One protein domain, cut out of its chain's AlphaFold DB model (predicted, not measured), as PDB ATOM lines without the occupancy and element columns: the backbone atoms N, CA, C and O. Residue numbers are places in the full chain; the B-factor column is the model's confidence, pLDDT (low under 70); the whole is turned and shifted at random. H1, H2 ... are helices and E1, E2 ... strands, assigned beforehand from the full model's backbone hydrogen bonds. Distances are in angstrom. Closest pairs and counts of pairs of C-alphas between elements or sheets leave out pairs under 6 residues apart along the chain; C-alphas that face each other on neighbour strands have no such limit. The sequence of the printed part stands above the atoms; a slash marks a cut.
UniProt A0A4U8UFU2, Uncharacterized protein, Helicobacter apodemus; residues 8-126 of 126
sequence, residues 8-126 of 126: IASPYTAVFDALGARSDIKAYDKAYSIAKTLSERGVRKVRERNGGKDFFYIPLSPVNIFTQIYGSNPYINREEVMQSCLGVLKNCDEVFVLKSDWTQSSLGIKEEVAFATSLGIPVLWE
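Overview. This is residues 8 to 126 of the 126 residues of an uncharacterized protein of Helicobacter apodemus (UniProt A0A4U8UFU2). Picture a small pair of parallel strands, E2 and E3, with the long helix H2 running lengthwise past one end of E2 and the crossed helices H4 and H5 on the far side of the domain from H2. E1 folds back beside the last part of H2, H3 sits between H2 and H4 and touches both, though H4 only just, and H1 packs on H2 with its C-alphas close to H5 but not clearly touching it. The printed part has 119 residues with five named helices and three named strands, in the order H1 H2 E1 H3 H4 E2 H5 E3; the two-stranded sheet has the order E2, E3, and the class is mostly helix. The whole is compact, with a radius of gyration of the C-alphas of 14.2 A, yet elongated in outline, 48 by 27 by 26 A.

Arrangement. Look first at E2, residues 94 to 97, and E3, residues 123 to 125: they are parallel neighbours at 28 degrees, with N 97 and O 124 within hydrogen-bond range at 2.8 A. Residues 8 to 9 form a short parallel pairing with residues 96 to 97 of E2. With H5, residues 107 to 118, the two strands make a strand-helix-strand unit, parallel neighbour strands with a helix between them along the chain; its crossover is right-handed. The closest C-alphas of H5 and E3 are those of Val 113 and Val 123, 7.0 A apart. H4, residues 78 to 89, touches H5 the same way at a steep tilt of 37 degrees, only just steep, closest at the C-alphas of Leu 86 and Glu 112, 6.6 A. H3, residues 62 to 70, only just touches H4, with 3 pairs of C-alphas within 8 A, closest at Pro 62 and Cys 85, 6.2 A. H2, residues 25 to 48, touches H3 with its residues 35 to 39 alone, closest at the C-alphas of Ser 39 and Val 63, 6.4 A. H1, residues 13 to 18, touches H2 at a steep tilt of 53 degrees, opposite ways, closest at the C-alphas of Phe 16 and Ala 31, 5.1 A. E1, residues 55 to 60, pairs with no named strand; its closest C-alpha to H2 is Pro 59, 5.5 A from that of Val 43. H2 is apart from H4 and H5. Every O i to N i+4 pair is within hydrogen-bond range in H1, H2, H4 and H5, and 3 of 5 are in H3.

Along the chain. Find C-alpha 25 at (37.165, 18.085, 3.014); from there H2 runs 34.7 A to C-alpha 48. E1 covers 15.6 A, H4 16.2 A and H5 16.6 A. E3 ends at C-alpha 125, (15.277, 36.178, 17.099).

Size, cuts and confidence. The C-alphas of Ser 23 and Lys 53, 49.2 A apart, are the two farthest apart. The printed part has no cut, and no link is long. Mean pLDDT of the printed part is 95.0; look for low confidence at residues 52 to 53, under 70.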
ATOM      1  N   ILE A   8      14.509  24.860  16.918       98.62
ATOM      2  CA  ILE A   8      15.780  25.596  16.862       98.62
ATOM      3  C   ILE A   8      16.205  25.800  15.405       98.62
ATOM      4  O   ILE A   8      16.838  24.932  14.804       98.62
ATOM      5  N   ALA A   9      15.925  26.979  14.859       98.38
ATOM      6  CA  ALA A   9      16.420  27.401  13.554       98.38
ATOM      7  C   ALA A   9      17.861  27.920  13.702       98.38
ATOM      8  O   ALA A   9      18.113  28.989  14.266       98.38
ATOM      9  N   SER A  10      18.835  27.143  13.225       98.00
ATOM     10  CA  SER A  10      20.261  27.488  13.290       98.00
ATOM     11  C   SER A  10      20.952  27.233  11.948       98.00
ATOM     12  O   SER A  10      20.537  26.334  11.216       98.00
ATOM     13  N   PRO A  11      21.973  28.028  11.572       97.31
ATOM     14  CA  PRO A  11      22.591  27.888  10.259       97.31
ATOM     15  C   PRO A  11      23.266  26.530  10.087       97.31
ATOM     16  O   PRO A  11      24.082  26.127  10.914       97.31
ATOM     17  N   TYR A  12      22.949  25.868   8.975       96.81
ATOM     18  CA  TYR A  12      23.583  24.621   8.563       96.81
ATOM     19  C   TYR A  12      24.278  24.802   7.212       96.81
ATOM     20  O   TYR A  12      25.425  25.238   7.191       96.81
ATOM     21  N   THR A  13      23.583  24.600   6.086       96.75
ATOM     22  CA  THR A  13      24.156  24.713   4.727       96.75
ATOM     23  C   THR A  13      24.886  26.037   4.481       96.75
ATOM     24  O   THR A  13      25.970  26.028   3.912       96.75
ATOM     25  N   ALA A  14      24.383  27.161   5.004       97.38
ATOM     26  CA  ALA A  14      25.037  28.468   4.859       97.38
ATOM     27  C   ALA A  14      26.461  28.527   5.446       97.38
ATOM     28  O   ALA A  14      27.301  29.270   4.942       97.38
ATOM     29  N   VAL A  15      26.749  27.743   6.492       97.81
ATOM     30  CA  VAL A  15      28.100  27.624   7.062       97.81
ATOM     31  C   VAL A  15      29.012  26.860   6.100       97.81
ATOM     32  O   VAL A  15      30.153  27.261   5.877       97.81
ATOM     33  N   PHE A  16      28.503  25.778   5.506       97.19
ATOM     34  CA  PHE A  16      29.241  24.978   4.530       97.19
ATOM     35  C   PHE A  16      29.541  25.775   3.258       97.19
ATOM     36  O   PHE A  16      30.681  25.764   2.793       97.19
ATOM     37  N   ASP A  17      28.549  26.505   2.743       96.62
ATOM     38  CA  ASP A  17      28.703  27.365   1.569       96.62
ATOM     39  C   ASP A  17      29.760  28.449   1.820       96.62
ATOM     40  O   ASP A  17      30.680  28.618   1.021       96.62
ATOM     41  N   ALA A  18      29.686  29.134   2.969       97.00
ATOM     42  CA  ALA A  18      30.617  30.206   3.323       97.00
ATOM     43  C   ALA A  18      32.073  29.735   3.470       97.00
ATOM     44  O   ALA A  18      32.994  30.520   3.263       97.00
ATOM     45  N   LEU A  19      32.288  28.469   3.837       96.38
ATOM     46  CA  LEU A  19      33.624  27.891   3.993       96.38
ATOM     47  C   LEU A  19      34.119  27.147   2.747       96.38
ATOM     48  O   LEU A  19      35.233  26.633   2.768       96.38
ATOM     49  N   GLY A  20      33.334  27.073   1.666       94.44
ATOM     50  CA  GLY A  20      33.727  26.330   0.462       94.44
ATOM     51  C   GLY A  20      33.773  24.811   0.669       94.44
ATOM     52  O   GLY A  20      34.464  24.094  -0.054       94.44
ATOM     53  N   ALA A  21      33.009  24.295   1.635       93.75
ATOM     54  CA  ALA A  21      33.025  22.892   2.057       93.75
ATOM     55  C   ALA A  21      32.520  21.895   0.999       93.75
ATOM     56  O   ALA A  21      32.591  20.686   1.203       93.75
ATOM     57  N   ARG A  22      31.983  22.376  -0.127       91.12
ATOM     58  CA  ARG A  22      31.540  21.517  -1.233       91.12
ATOM     59  C   ARG A  22      32.706  20.827  -1.949       91.12
ATOM     60  O   ARG A  22      32.520  19.745  -2.493       91.12
ATOM     61  N   SER A  23      33.880  21.455  -1.962       90.62
ATOM     62  CA  SER A  23      35.063  20.986  -2.697       90.62
ATOM     63  C   SER A  23      36.292  20.750  -1.817       90.62
ATOM     64  O   SER A  23      37.302  20.269  -2.321       90.62
ATOM     65  N   ASP A  24      36.228  21.074  -0.524       92.06
ATOM     66  CA  ASP A  24      37.336  20.916   0.421       92.06
ATOM     67  C   ASP A  24      36.880  20.146   1.670       92.06
ATOM     68  O   ASP A  24      36.043  20.612   2.446       92.06
ATOM     69  N   ILE A  25      37.471  18.965   1.879       88.00
ATOM     70  CA  ILE A  25      37.165  18.085   3.014       88.00
ATOM     71  C   ILE A  25      37.560  18.697   4.366       88.00
ATOM     72  O   ILE A  25      36.860  18.510   5.357       88.00
ATOM     73  N   LYS A  26      38.638  19.487   4.431       89.06
ATOM     74  CA  LYS A  26      39.032  20.166   5.676       89.06
ATOM     75  C   LYS A  26      38.044  21.276   6.015       89.06
ATOM     76  O   LYS A  26      37.709  21.475   7.185       89.06
ATOM     77  N   ALA A  27      37.565  21.992   4.999       94.25
ATOM     78  CA  ALA A  27      36.501  22.971   5.170       94.25
ATOM     79  C   ALA A  27      35.177  22.309   5.580       94.25
ATOM     80  O   ALA A  27      34.449  22.881   6.390       94.25
ATOM     81  N   TYR A  28      34.897  21.099   5.086       95.06
ATOM     82  CA  TYR A  28      33.722  20.312   5.456       95.06
ATOM     83  C   TYR A  28      33.670  19.987   6.948       95.06
ATOM     84  O   TYR A  28      32.695  20.347   7.613       95.06
ATOM     85  N   ASP A  29      34.721  19.384   7.503       94.25
ATOM     86  CA  ASP A  29      34.738  19.010   8.924       94.25
ATOM     87  C   ASP A  29      34.615  20.242   9.831       94.25
ATOM     88  O   ASP A  29      33.871  20.245  10.819       94.25
ATOM     89  N   LYS A  30      35.291  21.333   9.449       96.56
ATOM     90  CA  LYS A  30      35.196  22.618  10.145       96.56
ATOM     91  C   LYS A  30      33.778  23.193  10.083       96.56
ATOM     92  O   LYS A  30      33.259  23.628  11.112       96.56
ATOM     93  N   ALA A  31      33.148  23.194   8.909       97.12
ATOM     94  CA  ALA A  31      31.788  23.692   8.728       97.12
ATOM     95  C   ALA A  31      30.781  22.896   9.558       97.12
ATOM     96  O   ALA A  31      29.958  23.485  10.260       97.12
ATOM     97  N   TYR A  32      30.896  21.567   9.543       96.06
ATOM     98  CA  TYR A  32      30.035  20.696  10.329       96.06
ATOM     99  C   TYR A  32      30.182  20.948  11.833       96.06
ATOM    100  O   TYR A  32      29.179  21.102  12.533       96.06
ATOM    101  N   SER A  33      31.420  21.056  12.327       96.62
ATOM    102  CA  SER A  33      31.693  21.375  13.731       96.62
ATOM    103  C   SER A  33      31.054  22.706  14.144       96.62
ATOM    104  O   SER A  33      30.333  22.751  15.142       96.62
ATOM    105  N   ILE A  34      31.227  23.762  13.340       97.69
ATOM    106  CA  ILE A  34      30.632  25.082  13.600       97.69
ATOM    107  C   ILE A  34      29.104  24.999  13.622       97.69
ATOM    108  O   ILE A  34      28.479  25.476  14.570       97.69
ATOM    109  N   ALA A  35      28.492  24.380  12.612       97.62
ATOM    110  CA  ALA A  35      27.039  24.285  12.512       97.62
ATOM    111  C   ALA A  35      26.433  23.514  13.698       97.62
ATOM    112  O   ALA A  35      25.416  23.924  14.266       97.62
ATOM    113  N   LYS A  36      27.099  22.443  14.148       97.50
ATOM    114  CA  LYS A  36      26.698  21.695  15.343       97.50
ATOM    115  C   LYS A  36      26.816  22.536  16.616       97.50
ATOM    116  O   LYS A  36      25.870  22.583  17.399       97.50
ATOM    117  N   THR A  37      27.918  23.266  16.800       97.88
ATOM    118  CA  THR A  37      28.085  24.181  17.942       97.88
ATOM    119  C   THR A  37      27.028  25.289  17.955       97.88
ATOM    120  O   THR A  37      26.518  25.643  19.020       97.88
ATOM    121  N   LEU A  38      26.656  25.832  16.791       98.00
ATOM    122  CA  LEU A  38      25.569  26.807  16.679       98.00
ATOM    123  C   LEU A  38      24.235  26.188  17.118       98.00
ATOM    124  O   LEU A  38      23.573  26.736  17.997       98.00
ATOM    125  N   SER A  39      23.885  25.020  16.585       97.56
ATOM    126  CA  SER A  39      22.703  24.253  17.001       97.56
ATOM    127  C   SER A  39      22.651  24.039  18.522       97.56
ATOM    128  O   SER A  39      21.662  24.381  19.176       97.56
ATOM    129  N   GLU A  40      23.743  23.558  19.120       98.06
ATOM    130  CA  GLU A  40      23.851  23.321  20.564       98.06
ATOM    131  C   GLU A  40      23.735  24.611  21.385       98.06
ATOM    132  O   GLU A  40      23.138  24.614  22.466       98.06
ATOM    133  N   ARG A  41      24.247  25.734  20.870       97.88
ATOM    134  CA  ARG A  41      24.070  27.051  21.491       97.88
ATOM    135  C   ARG A  41      22.599  27.470  21.507       97.88
ATOM    136  O   ARG A  41      22.146  27.974  22.530       97.88
ATOM    137  N   GLY A  42      21.857  27.245  20.421       97.81
ATOM    138  CA  GLY A  42      20.411  27.500  20.369       97.81
ATOM    139  C   GLY A  42      19.638  26.639  21.372       97.81
ATOM    140  O   GLY A  42      18.852  27.158  22.161       97.81
ATOM    141  N   VAL A  43      19.951  25.339  21.428       98.06
ATOM    142  CA  VAL A  43      19.397  24.406  22.426       98.06
ATOM    143  C   VAL A  43      19.649  24.900  23.851       98.06
ATOM    144  O   VAL A  43      18.737  24.894  24.678       98.06
ATOM    145  N   ARG A  44      20.879  25.333  24.153       96.94
ATOM    146  CA  ARG A  44      21.244  25.831  25.481       96.94
ATOM    147  C   ARG A  44      20.469  27.099  25.848       96.94
ATOM    148  O   ARG A  44      19.867  27.110  26.916       96.94
ATOM    149  N   LYS A  45      20.406  28.099  24.962       96.06
ATOM    150  CA  LYS A  45      19.647  29.342  25.204       96.06
ATOM    151  C   LYS A  45      18.172  29.069  25.514       96.06
ATOM    152  O   LYS A  45      17.612  29.640  26.443       96.06
ATOM    153  N   VAL A  46      17.542  28.147  24.785       95.94
ATOM    154  CA  VAL A  46      16.150  27.766  25.069       95.94
ATOM    155  C   VAL A  46      16.019  27.073  26.425       95.94
ATOM    156  O   VAL A  46      15.077  27.355  27.159       95.94
ATOM    157  N   ARG A  47      16.969  26.210  26.804       94.81
ATOM    158  CA  ARG A  47      16.975  25.592  28.142       94.81
ATOM    159  C   ARG A  47      17.180  26.608  29.259       94.81
ATOM    160  O   ARG A  47      16.582  26.443  30.311       94.81
ATOM    161  N   GLU A  48      17.978  27.650  29.047       92.94
ATOM    162  CA  GLU A  48      18.208  28.720  30.032       92.94
ATOM    163  C   GLU A  48      16.926  29.517  30.346       92.94
ATOM    164  O   GLU A  48      16.809  30.089  31.427       92.94
ATOM    165  N   ARG A  49      15.911  29.480  29.467       90.88
ATOM    166  CA  ARG A  49      14.570  30.035  29.744       90.88
ATOM    167  C   ARG A  49      13.787  29.225  30.782       90.88
ATOM    168  O   ARG A  49      12.811  29.734  31.337       90.88
ATOM    169  N   ASN A  50      14.207  27.994  31.081       86.31
ATOM    170  CA  ASN A  50      13.635  27.159  32.137       86.31
ATOM    171  C   ASN A  50      14.115  27.631  33.519       86.31
ATOM    172  O   ASN A  50      14.872  26.949  34.201       86.31
ATOM    173  N   GLY A  51      13.666  28.820  33.919       70.31
ATOM    174  CA  GLY A  51      13.859  29.391  35.259       70.31
ATOM    175  C   GLY A  51      12.602  30.064  35.828       70.31
ATOM    176  O   GLY A  51      12.605  30.501  36.975       70.31
ATOM    177  N   GLY A  52      11.521  30.142  35.038       67.88
ATOM    178  CA  GLY A  52      10.209  30.661  35.442       67.88
ATOM    179  C   GLY A  52       9.209  29.555  35.810       67.88
ATOM    180  O   GLY A  52       9.437  28.381  35.534       67.88
ATOM    181  N   LYS A  53       8.081  29.922  36.434       66.69
ATOM    182  CA  LYS A  53       7.089  28.959  36.967       66.69
ATOM    183  C   LYS A  53       6.029  28.489  35.953       66.69
ATOM    184  O   LYS A  53       5.337  27.504  36.217       66.69
ATOM    185  N   ASP A  54       5.905  29.152  34.802       81.94
ATOM    186  CA  ASP A  54       4.750  28.956  33.913       81.94
ATOM    187  C   ASP A  54       4.971  27.881  32.842       81.94
ATOM    188  O   ASP A  54       4.088  27.042  32.607       81.94
ATOM    189  N   PHE A  55       6.163  27.861  32.235       88.12
ATOM    190  CA  PHE A  55       6.488  26.995  31.102       88.12
ATOM    191  C   PHE A  55       7.806  26.242  31.277       88.12
ATOM    192  O   PHE A  55       8.790  26.794  31.763       88.12
ATOM    193  N   PHE A  56       7.813  24.999  30.801       93.38
ATOM    194  CA  PHE A  56       9.003  24.195  30.567       93.38
ATOM    195  C   PHE A  56       9.230  24.068  29.056       93.38
ATOM    196  O   PHE A  56       8.424  23.473  28.338       93.38
ATOM    197  N   TYR A  57      10.311  24.662  28.572       95.44
ATOM    198  CA  TYR A  57      10.703  24.710  27.171       95.44
ATOM    199  C   TYR A  57      11.555  23.493  26.803       95.44
ATOM    200  O   TYR A  57      12.588  23.220  27.424       95.44
ATOM    201  N   ILE A  58      11.131  22.783  25.760       96.88
ATOM    202  CA  ILE A  58      11.818  21.627  25.190       96.88
ATOM    203  C   ILE A  58      12.359  22.025  23.813       96.88
ATOM    204  O   ILE A  58      11.578  22.184  22.875       96.88
ATOM    205  N   PRO A  59      13.682  22.190  23.662       97.88
ATOM    206  CA  PRO A  59      14.277  22.518  22.374       97.88
ATOM    207  C   PRO A  59      14.358  21.292  21.459       97.88
ATOM    208  O   PRO A  59      14.870  20.243  21.854       97.88
ATOM    209  N   LEU A  60      13.944  21.466  20.207       97.75
ATOM    210  CA  LEU A  60      14.096  20.503  19.123       97.75
ATOM    211  C   LEU A  60      15.046  21.085  18.080       97.75
ATOM    212  O   LEU A  60      14.719  22.061  17.411       97.75
ATOM    213  N   SER A  61      16.237  20.498  17.956       97.56
ATOM    214  CA  SER A  61      17.214  20.908  16.946       97.56
ATOM    215  C   SER A  61      17.136  20.006  15.710       97.56
ATOM    216  O   SER A  61      17.522  18.836  15.802       97.56
ATOM    217  N   PRO A  62      16.724  20.538  14.546       95.62
ATOM    218  CA  PRO A  62      16.730  19.811  13.278       95.62
ATOM    219  C   PRO A  62      18.131  19.344  12.906       95.62
ATOM    220  O   PRO A  62      18.305  18.211  12.478       95.62
ATOM    221  N   VAL A  63      19.149  20.177  13.147       95.31
ATOM    222  CA  VAL A  63      20.551  19.812  12.903       95.31
ATOM    223  C   VAL A  63      20.927  18.575  13.716       95.31
ATOM    224  O   VAL A  63      21.521  17.653  13.175       95.31
ATOM    225  N   ASN A  64      20.552  18.494  14.995       93.94
ATOM    226  CA  ASN A  64      20.918  17.343  15.829       93.94
ATOM    227  C   ASN A  64      20.100  16.082  15.510       93.94
ATOM    228  O   ASN A  64      20.613  14.975  15.669       93.94
ATOM    229  N   ILE A  65      18.838  16.248  15.103       93.94
ATOM    230  CA  ILE A  65      17.926  15.144  14.774       93.94
ATOM    231  C   ILE A  65      18.265  14.576  13.394       93.94
ATOM    232  O   ILE A  65      18.566  13.392  13.257       93.94
ATOM    233  N   PHE A  66      18.261  15.418  12.363       94.25
ATOM    234  CA  PHE A  66      18.338  14.972  10.976       94.25
ATOM    235  C   PHE A  66      19.743  14.597  10.533       94.25
ATOM    236  O   PHE A  66      19.868  13.770   9.638       94.25
ATOM    237  N   THR A  67      20.798  15.078  11.193       91.88
ATOM    238  CA  THR A  67      22.157  14.582  10.901       91.88
ATOM    239  C   THR A  67      22.349  13.111  11.262       91.88
ATOM    240  O   THR A  67      23.191  12.446  10.666       91.88
ATOM    241  N   GLN A  68      21.555  12.574  12.195       91.00
ATOM    242  CA  GLN A  68      21.568  11.147  12.532       91.00
ATOM    243  C   GLN A  68      20.783  10.295  11.527       91.00
ATOM    244  O   GLN A  68      21.040   9.102  11.415       91.00
ATOM    245  N   ILE A  69      19.838  10.903  10.803       92.31
ATOM    246  CA  ILE A  69      18.955  10.221   9.846       92.31
ATOM    247  C   ILE A  69      19.538  10.298   8.429       92.31
ATOM    248  O   ILE A  69      19.653   9.287   7.745       92.31
ATOM    249  N   TYR A  70      19.939  11.496   8.007       91.25
ATOM    250  CA  TYR A  70      20.377  11.807   6.644       91.25
ATOM    251  C   TYR A  70      21.902  11.929   6.501       91.25
ATOM    252  O   TYR A  70      22.413  12.072   5.392       91.25
ATOM    253  N   GLY A  71      22.644  11.863   7.608       92.06
ATOM    254  CA  GLY A  71      24.082  12.119   7.635       92.06
ATOM    255  C   GLY A  71      24.426  13.610   7.687       92.06
ATOM    256  O   GLY A  71      23.566  14.476   7.831       92.06
ATOM    257  N   SER A  72      25.720  13.926   7.606       89.81
ATOM    258  CA  SER A  72      26.233  15.292   7.795       89.81
ATOM    259  C   SER A  72      26.374  16.113   6.509       89.81
ATOM    260  O   SER A  72      26.844  17.247   6.572       89.81
ATOM    261  N   ASN A  73      26.023  15.555   5.345       91.56
ATOM    262  CA  ASN A  73      26.220  16.236   4.068       91.56
ATOM    263  C   ASN A  73      24.990  17.097   3.731       91.56
ATOM    264  O   ASN A  73      23.952  16.543   3.370       91.56
ATOM    265  N   PRO A  74      25.089  18.439   3.779       91.00
ATOM    266  CA  PRO A  74      23.946  19.334   3.573       91.00
ATOM    267  C   PRO A  74      23.463  19.416   2.118       91.00
ATOM    268  O   PRO A  74      22.473  20.096   1.842       91.00
ATOM    269  N   TYR A  75      24.186  18.803   1.178       91.12
ATOM    270  CA  TYR A  75      23.904  18.884  -0.255       91.12
ATOM    271  C   TYR A  75      23.140  17.665  -0.785       91.12
ATOM    272  O   TYR A  75      22.704  17.675  -1.935       91.12
ATOM    273  N   ILE A  76      22.976  16.625   0.034       91.62
ATOM    274  CA  ILE A  76      22.251  15.398  -0.309       91.62
ATOM    275  C   ILE A  76      20.848  15.472   0.300       91.62
ATOM    276  O   ILE A  76      20.684  15.947   1.420       91.62
ATOM    277  N   ASN A  77      19.833  15.021  -0.444       91.38
ATOM    278  CA  ASN A  77      18.431  14.958  -0.003       91.38
ATOM    279  C   ASN A  77      17.875  16.289   0.532       91.38
ATOM    280  O   ASN A  77      16.975  16.302   1.365       91.38
ATOM    281  N   ARG A  78      18.397  17.426   0.049       91.62
ATOM    282  CA  ARG A  78      18.082  18.764   0.577       91.62
ATOM    283  C   ARG A  78      16.578  19.029   0.674       91.62
ATOM    284  O   ARG A  78      16.126  19.567   1.676       91.62
ATOM    285  N   GLU A  79      15.823  18.665  -0.359       94.00
ATOM    286  CA  GLU A  79      14.370  18.850  -0.389       94.00
ATOM    287  C   GLU A  79      13.663  17.984   0.659       94.00
ATOM    288  O   GLU A  79      12.854  18.491   1.428       94.00
ATOM    289  N   GLU A  80      14.023  16.705   0.761       95.69
ATOM    290  CA  GLU A  80      13.449  15.776   1.739       95.69
ATOM    291  C   GLU A  80      13.762  16.187   3.186       95.69
ATOM    292  O   GLU A  80      12.881  16.185   4.051       95.69
ATOM    293  N   VAL A  81      15.005  16.607   3.446       95.75
ATOM    294  CA  VAL A  81      15.423  17.149   4.745       95.75
ATOM    295  C   VAL A  81      14.603  18.391   5.077       95.75
ATOM    296  O   VAL A  81      14.098  18.504   6.191       95.75
ATOM    297  N   MET A  82      14.415  19.302   4.116       97.06
ATOM    298  CA  MET A  82      13.616  20.507   4.330       97.06
ATOM    299  C   MET A  82      12.151  20.170   4.628       97.06
ATOM    300  O   MET A  82      11.597  20.667   5.605       97.06
ATOM    301  N   GLN A  83      11.532  19.256   3.877       97.56
ATOM    302  CA  GLN A  83      10.168  18.799   4.171       97.56
ATOM    303  C   GLN A  83      10.058  18.173   5.569       97.56
ATOM    304  O   GLN A  83       9.094  18.430   6.292       97.56
ATOM    305  N   SER A  84      11.071  17.419   5.997       97.38
ATOM    306  CA  SER A  84      11.132  16.842   7.346       97.38
ATOM    307  C   SER A  84      11.270  17.918   8.427       97.38
ATOM    308  O   SER A  84      10.564  17.873   9.438       97.38
ATOM    309  N   CYS A  85      12.113  18.928   8.197       97.75
ATOM    310  CA  CYS A  85      12.234  20.118   9.037       97.75
ATOM    311  C   CYS A  85      10.885  20.824   9.217       97.75
ATOM    312  O   CYS A  85      10.441  21.013  10.351       97.75
ATOM    313  N   LEU A  86      10.183  21.135   8.124       98.31
ATOM    314  CA  LEU A  86       8.863  21.773   8.179       98.31
ATOM    315  C   LEU A  86       7.814  20.869   8.856       98.31
ATOM    316  O   LEU A  86       6.970  21.339   9.622       98.31
ATOM    317  N   GLY A  87       7.904  19.553   8.640       97.75
ATOM    318  CA  GLY A  87       7.064  18.546   9.286       97.75
ATOM    319  C   GLY A  87       7.226  18.479  10.807       97.75
ATOM    320  O   GLY A  87       6.251  18.202  11.507       97.75
ATOM    321  N   VAL A  88       8.417  18.767  11.336       97.25
ATOM    322  CA  VAL A  88       8.642  18.935  12.781       97.25
ATOM    323  C   VAL A  88       8.189  20.320  13.238       97.25
ATOM    324  O   VAL A  88       7.480  20.426  14.241       97.25
ATOM    325  N   LEU A  89       8.535  21.371  12.484       98.62
ATOM    326  CA  LEU A  89       8.221  22.765  12.809       98.62
ATOM    327  C   LEU A  89       6.725  22.978  13.048       98.62
ATOM    328  O   LEU A  89       6.361  23.631  14.021       98.62
ATOM    329  N   LYS A  90       5.852  22.388  12.218       98.25
ATOM    330  CA  LYS A  90       4.388  22.546  12.337       98.25
ATOM    331  C   LYS A  90       3.803  22.080  13.678       98.25
ATOM    332  O   LYS A  90       2.669  22.420  13.987       98.25
ATOM    333  N   ASN A  91       4.538  21.257  14.430       97.75
ATOM    334  CA  ASN A  91       4.126  20.739  15.737       97.75
ATOM    335  C   ASN A  91       4.779  21.499  16.905       97.75
ATOM    336  O   ASN A  91       4.617  21.099  18.056       97.75
ATOM    337  N   CYS A  92       5.560  22.544  16.622       98.50
ATOM    338  CA  CYS A  92       6.223  23.352  17.639       98.50
ATOM    339  C   CYS A  92       5.361  24.557  18.031       98.50
ATOM    340  O   CYS A  92       4.620  25.103  17.218       98.50
ATOM    341  N   ASP A  93       5.499  24.994  19.280       98.12
ATOM    342  CA  ASP A  93       4.778  26.145  19.829       98.12
ATOM    343  C   ASP A  93       5.435  27.483  19.464       98.12
ATOM    344  O   ASP A  93       4.809  28.536  19.558       98.12
ATOM    345  N   GLU A  94       6.719  27.457  19.104       98.00
ATOM    346  CA  GLU A  94       7.512  28.621  18.710       98.00
ATOM    347  C   GLU A  94       8.773  28.194  17.944       98.00
ATOM    348  O   GLU A  94       9.276  27.073  18.086       98.00
ATOM    349  N   VAL A  95       9.312  29.123  17.154       98.75
ATOM    350  CA  VAL A  95      10.612  29.007  16.492       98.75
ATOM    351  C   VAL A  95      11.609  29.930  17.179       98.75
ATOM    352  O   VAL A  95      11.387  31.135  17.288       98.75
ATOM    353  N   PHE A  96      12.742  29.376  17.594       98.56
ATOM    354  CA  PHE A  96      13.897  30.114  18.082       98.56
ATOM    355  C   PHE A  96      14.949  30.201  16.973       98.56
ATOM    356  O   PHE A  96      15.596  29.206  16.642       98.56
ATOM    357  N   VAL A  97      15.127  31.391  16.402       98.50
ATOM    358  CA  VAL A  97      16.136  31.662  15.376       98.50
ATOM    359  C   VAL A  97      17.404  32.175  16.034       98.50
ATOM    360  O   VAL A  97      17.452  33.289  16.560       98.50
ATOM    361  N   LEU A  98      18.462  31.372  15.952       97.94
ATOM    362  CA  LEU A  98      19.761  31.742  16.488       97.94
ATOM    363  C   LEU A  98      20.451  32.777  15.592       97.94
ATOM    364  O   LEU A  98      20.740  32.500  14.426       97.94
ATOM    365  N   LYS A  99      20.821  33.931  16.151       96.38
ATOM    366  CA  LYS A  99      21.626  34.957  15.471       96.38
ATOM    367  C   LYS A  99      23.103  34.570  15.398       96.38
ATOM    368  O   LYS A  99      23.754  34.290  16.404       96.38
ATOM    369  N   SER A 100      23.655  34.588  14.194       96.00
ATOM    370  CA  SER A 100      25.084  34.466  13.896       96.00
ATOM    371  C   SER A 100      25.377  35.085  12.529       96.00
ATOM    372  O   SER A 100      24.441  35.422  11.797       96.00
ATOM    373  N   ASP A 101      26.652  35.154  12.159       96.44
ATOM    374  CA  ASP A 101      27.108  35.732  10.888       96.44
ATOM    375  C   ASP A 101      26.496  35.040   9.654       96.44
ATOM    376  O   ASP A 101      26.353  35.650   8.598       96.44
ATOM    377  N   TRP A 102      26.053  33.785   9.796       97.44
ATOM    378  CA  TRP A 102      25.456  32.980   8.719       97.44
ATOM    379  C   TRP A 102      23.923  32.935   8.739       97.44
ATOM    380  O   TRP A 102      23.304  32.327   7.866       97.44
ATOM    381  N   THR A 103      23.269  33.545   9.731       96.50
ATOM    382  CA  THR A 103      21.807  33.446   9.882       96.50
ATOM    383  C   THR A 103      21.073  34.163   8.754       96.50
ATOM    384  O   THR A 103      20.139  33.610   8.182       96.50
ATOM    385  N   GLN A 104      21.524  35.361   8.381       94.69
ATOM    386  CA  GLN A 104      20.865  36.178   7.353       94.69
ATOM    387  C   GLN A 104      21.010  35.600   5.935       94.69
ATOM    388  O   GLN A 104      20.151  35.813   5.074       94.69
ATOM    389  N   SER A 105      22.080  34.847   5.675       95.69
ATOM    390  CA  SER A 105      22.315  34.185   4.388       95.69
ATOM    391  C   SER A 105      21.654  32.807   4.289       95.69
ATOM    392  O   SER A 105      21.522  32.283   3.185       95.69
ATOM    393  N   SER A 106      21.177  32.233   5.398       97.69
ATOM    394  CA  SER A 106      20.589  30.891   5.416       97.69
ATOM    395  C   SER A 106      19.233  30.826   4.712       97.69
ATOM    396  O   SER A 106      18.225  31.316   5.220       97.69
ATOM    397  N   LEU A 107      19.197  30.166   3.550       96.94
ATOM    398  CA  LEU A 107      17.954  29.899   2.818       96.94
ATOM    399  C   LEU A 107      17.007  28.984   3.603       96.94
ATOM    400  O   LEU A 107      15.809  29.240   3.611       96.94
ATOM    401  N   GLY A 108      17.540  27.977   4.304       97.44
ATOM    402  CA  GLY A 108      16.728  27.076   5.130       97.44
ATOM    403  C   GLY A 108      16.005  27.823   6.251       97.44
ATOM    404  O   GLY A 108      14.802  27.671   6.408       97.44
ATOM    405  N   ILE A 109      16.697  28.733   6.950       98.38
ATOM    406  CA  ILE A 109      16.064  29.548   8.005       98.38
ATOM    407  C   ILE A 109      14.987  30.465   7.420       98.38
ATOM    408  O   ILE A 109      13.934  30.638   8.025       98.38
ATOM    409  N   LYS A 110      15.219  31.057   6.242       98.44
ATOM    410  CA  LYS A 110      14.202  31.892   5.579       98.44
ATOM    411  C   LYS A 110      12.934  31.097   5.279       98.44
ATOM    412  O   LYS A 110      11.839  31.607   5.499       98.44
ATOM    413  N   GLU A 111      13.088  29.863   4.810       98.44
ATOM    414  CA  GLU A 111      11.977  28.957   4.527       98.44
ATOM    415  C   GLU A 111      11.236  28.544   5.808       98.44
ATOM    416  O   GLU A 111      10.014  28.660   5.872       98.44
ATOM    417  N   GLU A 112      11.965  28.177   6.864       98.62
ATOM    418  CA  GLU A 112      11.406  27.860   8.186       98.62
ATOM    419  C   GLU A 112      10.613  29.033   8.776       98.62
ATOM    420  O   GLU A 112       9.494  28.853   9.254       98.62
ATOM    421  N   VAL A 113      11.166  30.250   8.718       98.56
ATOM    422  CA  VAL A 113      10.516  31.466   9.228       98.56
ATOM    423  C   VAL A 113       9.269  31.803   8.417       98.56
ATOM    424  O   VAL A 113       8.236  32.130   9.005       98.56
ATOM    425  N   ALA A 114       9.336  31.722   7.087       98.62
ATOM    426  CA  ALA A 114       8.179  31.956   6.229       98.62
ATOM    427  C   ALA A 114       7.059  30.947   6.525       98.62
ATOM    428  O   ALA A 114       5.902  31.337   6.690       98.62
ATOM    429  N   PHE A 115       7.410  29.667   6.674       98.75
ATOM    430  CA  PHE A 115       6.458  28.616   7.009       98.75
ATOM    431  C   PHE A 115       5.841  28.816   8.401       98.75
ATOM    432  O   PHE A 115       4.618  28.823   8.528       98.75
ATOM    433  N   ALA A 116       6.652  29.078   9.429       98.69
ATOM    434  CA  ALA A 116       6.169  29.375  10.779       98.69
ATOM    435  C   ALA A 116       5.211  30.576  10.796       98.69
ATOM    436  O   ALA A 116       4.129  30.502  11.375       98.69
ATOM    437  N   THR A 117       5.570  31.646  10.078       98.38
ATOM    438  CA  THR A 117       4.732  32.845   9.932       98.38
ATOM    439  C   THR A 117       3.388  32.506   9.288       98.38
ATOM    440  O   THR A 117       2.354  32.967   9.765       98.38
ATOM    441  N   SER A 118       3.374  31.654   8.255       98.62
ATOM    442  CA  SER A 118       2.136  31.220   7.588       98.62
ATOM    443  C   SER A 118       1.190  30.427   8.499       98.62
ATOM    444  O   SER A 118      -0.021  30.444   8.291       98.62
ATOM    445  N   LEU A 119       1.730  29.772   9.531       98.31
ATOM    446  CA  LEU A 119       0.975  29.010  10.528       98.31
ATOM    447  C   LEU A 119       0.628  29.827  11.783       98.31
ATOM    448  O   LEU A 119      -0.012  29.306  12.693       98.31
ATOM    449  N   GLY A 120       1.062  31.090  11.865       98.44
ATOM    450  CA  GLY A 120       0.922  31.907  13.073       98.44
ATOM    451  C   GLY A 120       1.788  31.436  14.247       98.44
ATOM    452  O   GLY A 120       1.513  31.803  15.389       98.44
ATOM    453  N   ILE A 121       2.826  30.632  13.988       98.62
ATOM    454  CA  ILE A 121       3.776  30.178  15.009       98.62
ATOM    455  C   ILE A 121       4.742  31.337  15.321       98.62
ATOM    456  O   ILE A 121       5.395  31.848  14.405       98.62
ATOM    457  N   PRO A 122       4.870  31.768  16.590       98.31
ATOM    458  CA  PRO A 122       5.767  32.852  16.975       98.31
ATOM    459  C   PRO A 122       7.232  32.569  16.627       98.31
ATOM    460  O   PRO A 122       7.736  31.472  16.870       98.31
ATOM    461  N   VAL A 123       7.934  33.590  16.125       98.44
ATOM    462  CA  VAL A 123       9.363  33.528  15.781       98.44
ATOM    463  C   VAL A 123      10.153  34.482  16.675       98.44
ATOM    464  O   VAL A 123       9.926  35.693  16.663       98.44
ATOM    465  N   LEU A 124      11.108  33.942  17.428       96.88
ATOM    466  CA  LEU A 124      11.974  34.669  18.351       96.88
ATOM    467  C   LEU A 124      13.404  34.727  17.806       96.88
ATOM    468  O   LEU A 124      13.987  33.699  17.477       96.88
ATOM    469  N   TRP A 125      13.970  35.931  17.715       96.25
ATOM    470  CA  TRP A 125      15.277  36.178  17.099       96.25
ATOM    471  C   TRP A 125      16.327  36.569  18.142       96.25
ATOM    472  O   TRP A 125      16.345  37.719  18.597       96.25
ATOM    473  N   GLU A 126      17.270  35.675  18.450       88.69
ATOM    474  CA  GLU A 126      18.208  35.847  19.578       88.69
ATOM    475  C   GLU A 126      19.644  35.370  19.350       88.69
ATOM    476  O   GLU A 126      19.901  34.294  18.769       88.69
TER     477      GLU A 126